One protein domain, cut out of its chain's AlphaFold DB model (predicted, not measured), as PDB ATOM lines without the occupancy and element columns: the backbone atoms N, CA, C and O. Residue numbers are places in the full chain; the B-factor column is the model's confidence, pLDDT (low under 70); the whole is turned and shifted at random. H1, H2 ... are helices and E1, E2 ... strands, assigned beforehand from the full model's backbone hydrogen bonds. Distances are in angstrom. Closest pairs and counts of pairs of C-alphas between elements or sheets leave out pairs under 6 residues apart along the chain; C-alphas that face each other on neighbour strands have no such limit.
ATOM      1  N   MET A  46      22.992  23.896  28.490       69.31
ATOM      2  CA  MET A  46      24.294  23.271  28.736       69.31
ATOM      3  C   MET A  46      24.154  21.946  29.496       69.31
ATOM      4  O   MET A  46      23.211  21.750  30.270       69.31
ATOM      5  N   SER A  47      25.111  21.036  29.295       71.88
ATOM      6  CA  SER A  47      25.218  19.813  30.090       71.88
ATOM      7  C   SER A  47      25.893  20.111  31.433       71.88
ATOM      8  O   SER A  47      26.879  20.839  31.518       71.88
ATOM      9  N   THR A  48      25.383  19.523  32.515       75.56
ATOM     10  CA  THR A  48      25.944  19.715  33.864       75.56
ATOM     11  C   THR A  48      27.037  18.705  34.219       75.56
ATOM     12  O   THR A  48      27.489  18.687  35.360       75.56
ATOM     13  N   GLY A  49      27.470  17.844  33.291       75.88
ATOM     14  CA  GLY A  49      28.388  16.733  33.587       75.88
ATOM     15  C   GLY A  49      29.732  17.186  34.172       75.88
ATOM     16  O   GLY A  49      30.169  16.667  35.196       75.88
ATOM     17  N   GLY A  50      30.346  18.223  33.592       76.38
ATOM     18  CA  GLY A  50      31.594  18.790  34.120       76.38
ATOM     19  C   GLY A  50      31.427  19.480  35.480       76.38
ATOM     20  O   GLY A  50      32.341  19.463  36.305       76.38
ATOM     21  N   VAL A  51      30.243  20.043  35.742       80.50
ATOM     22  CA  VAL A  51      29.899  20.648  37.039       80.50
ATOM     23  C   VAL A  51      29.793  19.565  38.111       80.50
ATOM     24  O   VAL A  51      30.365  19.719  39.188       80.50
ATOM     25  N   VAL A  52      29.114  18.458  37.800       84.62
ATOM     26  CA  VAL A  52      28.942  17.301  38.692       84.62
ATOM     27  C   VAL A  52      30.299  16.752  39.131       84.62
ATOM     28  O   VAL A  52      30.596  16.781  40.324       84.62
ATOM     29  N   ALA A  53      31.167  16.399  38.178       85.06
ATOM     30  CA  ALA A  53      32.475  15.814  38.479       85.06
ATOM     31  C   ALA A  53      33.385  16.746  39.305       85.06
ATOM     32  O   ALA A  53      34.215  16.292  40.093       85.06
ATOM     33  N   ASN A  54      33.255  18.069  39.134       84.81
ATOM     34  CA  ASN A  54      34.008  19.035  39.933       84.81
ATOM     35  C   ASN A  54      33.509  19.107  41.381       84.81
ATOM     36  O   ASN A  54      34.322  19.183  42.306       84.81
ATOM     37  N   ILE A  55      32.185  19.110  41.572       83.38
ATOM     38  CA  ILE A  55      31.565  19.168  42.898       83.38
ATOM     39  C   ILE A  55      31.855  17.876  43.665       83.38
ATOM     40  O   ILE A  55      32.260  17.971  44.821       83.38
ATOM     41  N   GLU A  56      31.718  16.708  43.027       85.94
ATOM     42  CA  GLU A  56      32.048  15.396  43.612       85.94
ATOM     43  C   GLU A  56      33.480  15.394  44.137       85.94
ATOM     44  O   GLU A  56      33.683  15.368  45.347       85.94
ATOM     45  N   ARG A  57      34.463  15.617  43.258       85.88
ATOM     46  CA  ARG A  57      35.885  15.614  43.629       85.88
ATOM     47  C   ARG A  57      36.211  16.551  44.794       85.88
ATOM     48  O   ARG A  57      37.014  16.219  45.661       85.88
ATOM     49  N   ARG A  58      35.625  17.755  44.813       85.00
ATOM     50  CA  ARG A  58      35.879  18.747  45.872       85.00
ATOM     51  C   ARG A  58      35.203  18.398  47.190       85.00
ATOM     52  O   ARG A  58      35.753  18.740  48.235       85.00
ATOM     53  N   LEU A  59      34.009  17.813  47.153       83.44
ATOM     54  CA  LEU A  59      33.314  17.401  48.365       83.44
ATOM     55  C   LEU A  59      33.939  16.131  48.934       83.44
ATOM     56  O   LEU A  59      34.238  16.126  50.119       83.44
ATOM     57  N   GLU A  60      34.248  15.137  48.106       86.50
ATOM     58  CA  GLU A  60      34.925  13.899  48.515       86.50
ATOM     59  C   GLU A  60      36.279  14.174  49.168       86.50
ATOM     60  O   GLU A  60      36.572  13.634  50.231       86.50
ATOM     61  N   ALA A  61      37.073  15.095  48.606       85.06
ATOM     62  CA  ALA A  61      38.340  15.517  49.205       85.06
ATOM     63  C   ALA A  61      38.177  16.165  50.594       85.06
ATOM     64  O   ALA A  61      39.116  16.169  51.383       85.06
ATOM     65  N   LYS A  62      37.003  16.734  50.896       82.75
ATOM     66  CA  LYS A  62      36.701  17.336  52.203       82.75
ATOM     67  C   LYS A  62      36.051  16.359  53.175       82.75
ATOM     68  O   LYS A  62      36.286  16.469  54.373       82.75
ATOM     69  N   THR A  63      35.192  15.469  52.687       80.81
ATOM     70  CA  THR A  63      34.405  14.552  53.519       80.81
ATOM     71  C   THR A  63      35.115  13.228  53.768       80.81
ATOM     72  O   THR A  63      34.825  12.579  54.766       80.81
ATOM     73  N   GLY A  64      36.042  12.826  52.892       81.31
ATOM     74  CA  GLY A  64      36.808  11.583  53.013       81.31
ATOM     75  C   GLY A  64      36.030  10.317  52.635       81.31
ATOM     76  O   GLY A  64      36.464   9.220  52.966       81.31
ATOM     77  N   PHE A  65      34.882  10.445  51.967       81.69
ATOM     78  CA  PHE A  65      34.073   9.320  51.481       81.69
ATOM     79  C   PHE A  65      33.436   9.655  50.129       81.69
ATOM     80  O   PHE A  65      33.189  10.840  49.882       81.69
ATOM     81  N   PRO A  66      33.153   8.643  49.282       84.00
ATOM     82  CA  PRO A  66      32.614   8.857  47.946       84.00
ATOM     83  C   PRO A  66      31.187   9.409  47.981       84.00
ATOM     84  O   PRO A  66      30.359   9.054  48.835       84.00
ATOM     85  N   LEU A  67      30.904  10.310  47.044       85.06
ATOM     86  CA  LEU A  67      29.656  11.053  46.957       85.06
ATOM     87  C   LEU A  67      29.096  10.996  45.543       85.06
ATOM     88  O   LEU A  67      29.814  11.088  44.560       85.06
ATOM     89  N   THR A  68      27.774  10.958  45.443       86.19
ATOM     90  CA  THR A  68      27.067  11.093  44.172       86.19
ATOM     91  C   THR A  68      26.345  12.431  44.128       86.19
ATOM     92  O   THR A  68      25.455  12.705  44.946       86.19
ATOM     93  N   VAL A  69      26.674  13.262  43.140       85.75
ATOM     94  CA  VAL A  69      26.024  14.555  42.915       85.75
ATOM     95  C   VAL A  69      25.078  14.446  41.726       85.75
ATOM     96  O   VAL A  69      25.469  14.181  40.595       85.75
ATOM     97  N   ARG A  70      23.790  14.711  41.952       86.31
ATOM     98  CA  ARG A  70      22.794  14.785  40.874       86.31
ATOM     99  C   ARG A  70      22.384  16.228  40.632       86.31
ATOM    100  O   ARG A  70      21.741  16.843  41.480       86.31
ATOM    101  N   CYS A  71      22.738  16.742  39.460       83.94
ATOM    102  CA  CYS A  71      22.283  18.033  38.955       83.94
ATOM    103  C   CYS A  71      21.160  17.848  37.911       83.94
ATOM    104  O   CYS A  71      21.020  16.760  37.341       83.94
ATOM    105  N   PRO A  72      20.350  18.886  37.635       82.19
ATOM    106  CA  PRO A  72      19.361  18.856  36.561       82.19
ATOM    107  C   PRO A  72      20.035  18.609  35.206       82.19
ATOM    108  O   PRO A  72      21.057  19.216  34.909       82.19
ATOM    109  N   LYS A  73      19.449  17.745  34.364       76.06
ATOM    110  CA  LYS A  73      20.046  17.362  33.067       76.06
ATOM    111  C   LYS A  73      20.145  18.519  32.067       76.06
ATOM    112  O   LYS A  73      21.021  18.501  31.210       76.06
ATOM    113  N   LYS A  74      19.219  19.477  32.143       74.12
ATOM    114  CA  LYS A  74      19.153  20.653  31.273       74.12
ATOM    115  C   LYS A  74      19.084  21.892  32.152       74.12
ATOM    116  O   LYS A  74      18.172  22.009  32.967       74.12
ATOM    117  N   VAL A  75      20.046  22.787  31.983       78.44
ATOM    118  CA  VAL A  75      20.100  24.079  32.666       78.44
ATOM    119  C   VAL A  75      20.351  25.150  31.613       78.44
ATOM    120  O   VAL A  75      21.070  24.909  30.643       78.44
ATOM    121  N   ASP A  76      19.719  26.304  31.790       79.12
ATOM    122  CA  ASP A  76      19.955  27.485  30.967       79.12
ATOM    123  C   ASP A  76      21.421  27.941  31.088       79.12
ATOM    124  O   ASP A  76      21.940  28.102  32.196       79.12
ATOM    125  N   GLN A  77      22.099  28.128  29.955       74.94
ATOM    126  CA  GLN A  77      23.494  28.563  29.900       74.94
ATOM    127  C   GLN A  77      23.698  30.046  30.256       74.94
ATOM    128  O   GLN A  77      24.839  30.490  30.403       74.94
ATOM    129  N   SER A  78      22.619  30.804  30.431       77.69
ATOM    130  CA  SER A  78      22.662  32.229  30.742       77.69
ATOM    131  C   SER A  78      23.508  32.540  31.981       77.69
ATOM    132  O   SER A  78      23.463  31.860  33.013       77.69
ATOM    133  N   ILE A  79      24.310  33.603  31.883       81.50
ATOM    134  CA  ILE A  79      25.141  34.070  32.993       81.50
ATOM    135  C   ILE A  79      24.222  34.551  34.116       81.50
ATOM    136  O   ILE A  79      23.280  35.302  33.898       81.50
ATOM    137  N   GLY A  80      24.507  34.117  35.344       80.50
ATOM    138  CA  GLY A  80      23.669  34.404  36.502       80.50
ATOM    139  C   GLY A  80      22.623  33.333  36.802       80.50
ATOM    140  O   GLY A  80      22.131  33.322  37.931       80.50
ATOM    141  N   THR A  81      22.363  32.391  35.888       81.44
ATOM    142  CA  THR A  81      21.482  31.245  36.147       81.44
ATOM    143  C   THR A  81      21.962  30.468  37.364       81.44
ATOM    144  O   THR A  81      23.157  30.176  37.511       81.44
ATOM    145  N   THR A  82      21.013  30.122  38.239       84.31
ATOM    146  CA  THR A  82      21.273  29.297  39.417       84.31
ATOM    147  C   THR A  82      20.475  28.007  39.384       84.31
ATOM    148  O   THR A  82      19.310  27.993  39.001       84.31
ATOM    149  N   PHE A  83      21.098  26.914  39.812       84.62
ATOM    150  CA  PHE A  83      20.447  25.611  39.910       84.62
ATOM    151  C   PHE A  83      20.940  24.845  41.133       84.62
ATOM    152  O   PHE A  83      21.986  25.151  41.711       84.62
ATOM    153  N   ARG A  84      20.144  23.865  41.568       87.12
ATOM    154  CA  ARG A  84      20.419  23.052  42.757       87.12
ATOM    155  C   ARG A  84      20.810  21.642  42.344       87.12
ATOM    156  O   ARG A  84      20.113  21.034  41.539       87.12
ATOM    157  N   CYS A  85      21.870  21.118  42.940       85.75
ATOM    158  CA  CYS A  85      22.264  19.723  42.836       85.75
ATOM    159  C   CYS A  85      22.081  19.038  44.192       85.75
ATOM    160  O   CYS A  85      22.395  19.616  45.235       85.75
ATOM    161  N   SER A  86      21.572  17.810  44.184       85.69
ATOM    162  CA  SER A  86      21.477  16.985  45.387       85.69
ATOM    163  C   SER A  86      22.756  16.180  45.557       85.69
ATOM    164  O   SER A  86      23.161  15.495  44.619       85.69
ATOM    165  N   VAL A  87      23.336  16.224  46.749       85.12
ATOM    166  CA  VAL A  87      24.500  15.423  47.124       85.12
ATOM    167  C   VAL A  87      24.031  14.277  48.014       85.12
ATOM    168  O   VAL A  87      23.292  14.498  48.978       85.12
ATOM    169  N   ARG A  88      24.456  13.060  47.686       86.50
ATOM    170  CA  ARG A  88      24.218  11.847  48.474       86.50
ATOM    171  C   ARG A  88      25.532  11.120  48.704       86.50
ATOM    172  O   ARG A  88      26.460  11.284  47.916       86.50
ATOM    173  N   ARG A  89      25.598  10.310  49.757       83.81
ATOM    174  CA  ARG A  89      26.677   9.331  49.903       83.81
ATOM    175  C   ARG A  89      26.469   8.211  48.886       83.81
ATOM    176  O   ARG A  89      25.329   7.823  48.635       83.81
ATOM    177  N   GLU A  90      27.550   7.707  48.305       80.62
ATOM    178  CA  GLU A  90      27.466   6.532  47.439       80.62
ATOM    179  C   GLU A  90      26.867   5.342  48.216       80.62
ATOM    180  O   GLU A  90      27.263   5.064  49.346       80.62
ATOM    181  N   GLY A  91      25.841   4.697  47.649       74.00
ATOM    182  CA  GLY A  91      25.097   3.610  48.302       74.00
ATOM    183  C   GLY A  91      24.068   4.035  49.364       74.00
ATOM    184  O   GLY A  91      23.378   3.171  49.895       74.00
ATOM    185  N   GLY A  92      23.927   5.333  49.665       67.88
ATOM    186  CA  GLY A  92      22.929   5.856  50.607       67.88
ATOM    187  C   GLY A  92      21.761   6.567  49.915       67.88
ATOM    188  O   GLY A  92      21.945   7.285  48.929       67.88
ATOM    189  N   GLU A  93      20.545   6.414  50.447       63.22
ATOM    190  CA  GLU A  93      19.364   7.124  49.927       63.22
ATOM    191  C   GLU A  93      19.284   8.583  50.414       63.22
ATOM    192  O   GLU A  93      18.741   9.461  49.719       63.22
ATOM    193  N   ASP A  94      19.905   8.864  51.562       68.38
ATOM    194  CA  ASP A  94      19.803  10.144  52.250       68.38
ATOM    195  C   ASP A  94      20.547  11.274  51.537       68.38
ATOM    196  O   ASP A  94      21.714  11.183  51.134       68.38
ATOM    197  N   ARG A  95      19.845  12.403  51.401       72.81
ATOM    198  CA  ARG A  95      20.441  13.660  50.947       72.81
ATOM    199  C   ARG A  95      21.218  14.257  52.105       72.81
ATOM    200  O   ARG A  95      20.623  14.678  53.087       72.81
ATOM    201  N   ILE A  96      22.526  14.359  51.937       75.94
ATOM    202  CA  ILE A  96      23.410  14.922  52.961       75.94
ATOM    203  C   ILE A  96      23.667  16.415  52.738       75.94
ATOM    204  O   ILE A  96      23.982  17.139  53.677       75.94
ATOM    205  N   ALA A  97      23.533  16.902  51.498       80.56
ATOM    206  CA  ALA A  97      23.735  18.310  51.170       80.56
ATOM    207  C   ALA A  97      23.015  18.734  49.880       80.56
ATOM    208  O   ALA A  97      22.705  17.924  49.001       80.56
ATOM    209  N   ILE A  98      22.787  20.042  49.751       84.06
ATOM    210  CA  ILE A  98      22.339  20.702  48.522       84.06
ATOM    211  C   ILE A  98      23.452  21.639  48.056       84.06
ATOM    212  O   ILE A  98      23.848  22.549  48.785       84.06
ATOM    213  N   ALA A  99      23.933  21.445  46.829       83.62
ATOM    214  CA  ALA A  99      24.858  22.369  46.183       83.62
ATOM    215  C   ALA A  99      24.078  23.368  45.316       83.62
ATOM    216  O   ALA A  99      23.301  22.968  44.453       83.62
ATOM    217  N   LYS A 100      24.271  24.671  45.532       86.69
ATOM    218  CA  LYS A 100      23.723  25.739  44.687       86.69
ATOM    219  C   LYS A 100      24.818  26.223  43.745       86.69
ATOM    220  O   LYS A 100      25.827  26.756  44.198       86.69
ATOM    221  N   VAL A 101      24.609  26.055  42.445       84.50
ATOM    222  CA  VAL A 101      25.556  26.436  41.391       84.50
ATOM    223  C   VAL A 101      25.073  27.713  40.715       84.50
ATOM    224  O   VAL A 101      23.872  27.877  40.520       84.50
ATOM    225  N   ARG A 102      25.999  28.609  40.364       86.44
ATOM    226  CA  ARG A 102      25.763  29.840  39.602       86.44
ATOM    227  C   ARG A 102      26.734  29.930  38.430       86.44
ATOM    228  O   ARG A 102      27.948  29.897  38.642       86.44
ATOM    229  N   ILE A 103      26.210  30.114  37.222       81.06
ATOM    230  CA  ILE A 103      27.026  30.349  36.023       81.06
ATOM    231  C   ILE A 103      27.592  31.772  36.082       81.06
ATOM    232  O   ILE A 103      26.857  32.734  36.304       81.06
ATOM    233  N   ARG A 104      28.913  31.900  35.934       83.81
ATOM    234  CA  ARG A 104      29.656  33.170  36.007       83.81
ATOM    235  C   ARG A 104      30.219  33.630  34.663       83.81
ATOM    236  O   ARG A 104      30.602  34.788  34.564       83.81
ATOM    237  N   GLY A 105      30.269  32.766  33.651       73.81
ATOM    238  CA  GLY A 105      30.795  33.128  32.338       73.81
ATOM    239  C   GLY A 105      30.336  32.188  31.228       73.81
ATOM    240  O   GLY A 105      29.952  31.045  31.485       73.81
ATOM    241  N   ALA A 106      30.374  32.691  29.992       65.69
ATOM    242  CA  ALA A 106      29.851  32.021  28.799       65.69
ATOM    243  C   ALA A 106      30.583  30.709  28.446       65.69
ATOM    244  O   ALA A 106      30.020  29.862  27.755       65.69
ATOM    245  N   GLY A 107      31.803  30.513  28.964       63.97
ATOM    246  CA  GLY A 107      32.640  29.329  28.729       63.97
ATOM    247  C   GLY A 107      32.528  28.242  29.802       63.97
ATOM    248  O   GLY A 107      33.462  27.463  29.967       63.97
ATOM    249  N   GLY A 108      31.441  28.213  30.579       65.06
ATOM    250  CA  GLY A 108      31.249  27.202  31.625       65.06
ATOM    251  C   GLY A 108      32.000  27.502  32.922       65.06
ATOM    252  O   GLY A 108      32.230  26.600  33.722       65.06
ATOM    253  N   GLN A 109      32.375  28.761  33.170       80.38
ATOM    254  CA  GLN A 109      32.850  29.170  34.490       80.38
ATOM    255  C   GLN A 109      31.664  29.185  35.459       80.38
ATOM    256  O   GLN A 109      30.659  29.851  35.207       80.38
ATOM    257  N   PHE A 110      31.779  28.493  36.591       84.44
ATOM    258  CA  PHE A 110      30.736  28.456  37.614       84.44
ATOM    259  C   PHE A 110      31.312  28.669  39.012       84.44
ATOM    260  O   PHE A 110      32.432  28.276  39.326       84.44
ATOM    261  N   GLY A 111      30.517  29.305  39.867       85.38
ATOM    262  CA  GLY A 111      30.717  29.294  41.311       85.38
ATOM    263  C   GLY A 111      29.655  28.420  41.960       85.38
ATOM    264  O   GLY A 111      28.549  28.307  41.434       85.38
ATOM    265  N   TRP A 112      29.955  27.815  43.103       86.50
ATOM    266  CA  TRP A 112      28.959  27.043  43.835       86.50
ATOM    267  C   TRP A 112      29.176  27.119  45.341       86.50
ATOM    268  O   TRP A 112      30.285  27.365  45.814       86.50
ATOM    269  N   THR A 113      28.095  26.911  46.084       87.19
ATOM    270  CA  THR A 113      28.100  26.732  47.538       87.19
ATOM    271  C   THR A 113      27.386  25.431  47.881       87.19
ATOM    272  O   THR A 113      26.543  24.974  47.114       87.19
ATOM    273  N   SER A 114      27.722  24.812  49.013       84.31
ATOM    274  CA  SER A 114      26.976  23.667  49.546       84.31
ATOM    275  C   SER A 114      26.419  23.999  50.914       84.31
ATOM    276  O   SER A 114      27.042  24.718  51.694       84.31
ATOM    277  N   THR A 115      25.235  23.470  51.189       85.12
ATOM    278  CA  THR A 115      24.601  23.542  52.500       85.12
ATOM    279  C   THR A 115      24.234  22.121  52.915       85.12
ATOM    280  O   THR A 115      23.578  21.437  52.121       85.12
ATOM    281  N   PRO A 116      24.665  21.649  54.098       81.38
ATOM    282  CA  PRO A 116      24.244  20.351  54.600       81.38
ATOM    283  C   PRO A 116      22.726  20.345  54.783       81.38
ATOM    284  O   PRO A 116      22.138  21.335  55.220       81.38
ATOM    285  N   VAL A 117      22.086  19.244  54.404       78.94
ATOM    286  CA  VAL A 117      20.677  19.025  54.732       78.94
ATOM    287  C   VAL A 117      20.669  18.434  56.137       78.94
ATOM    288  O   VAL A 117      21.392  17.462  56.361       78.94
TER     289      VAL A 117
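Overview. This is residues 46 to 117 of the 128 residues of an uncharacterized protein of Aeromicrobium chenweiae (UniProt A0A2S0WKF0). A strongly twisted antiparallel sheet of four strands curls round one helix, H1, which packs mostly beside E1. The 72 printed residues hold H1, then E1, E2, E3 and E4, side by side in that order as a meander, each strand the antiparallel neighbour of the one before. The class is mixed, in two layers, a helix on one face of a sheet; the whole is compact, with a radius of gyration of the C-alphas of 11.9 A, and spans 33 by 20 by 19 A.

Along the chain. H1, residues 49 to 63, starts with C-alpha 49 at (28.388, 16.733, 33.587) and measures 20.9 A. E1 is residues 67 to 70, 9.9 A; E2 residues 82 to 89, 23.2 A; E3 residues 95 to 103, 23.3 A; E4 residues 110 to 116, 19.9 A, ending with C-alpha 116 at (24.244, 20.351, 54.600).

Arrangement. H1 is on the sheet; its closest C-alphas to E1 are Val 52 and Val 69, 5.8 A. Hairpins E1 and E2, E2 and E3, and E3 and E4 have within hydrogen-bond range N 68 and O 88, N 85 and O 99, and N 100 and O 113, each 2.8 A. In H1, 10 of 11 O i to N i+4 pairs are within range.

Size, cuts and confidence. The farthest C-alphas, Gly 91 and Ala 106, are 34.8 A apart. The printed part has no cut; the link E1 to E2 is long, 11 residues. pLDDT is under 70 at residues 46, 92 to 94 and 106 to 108.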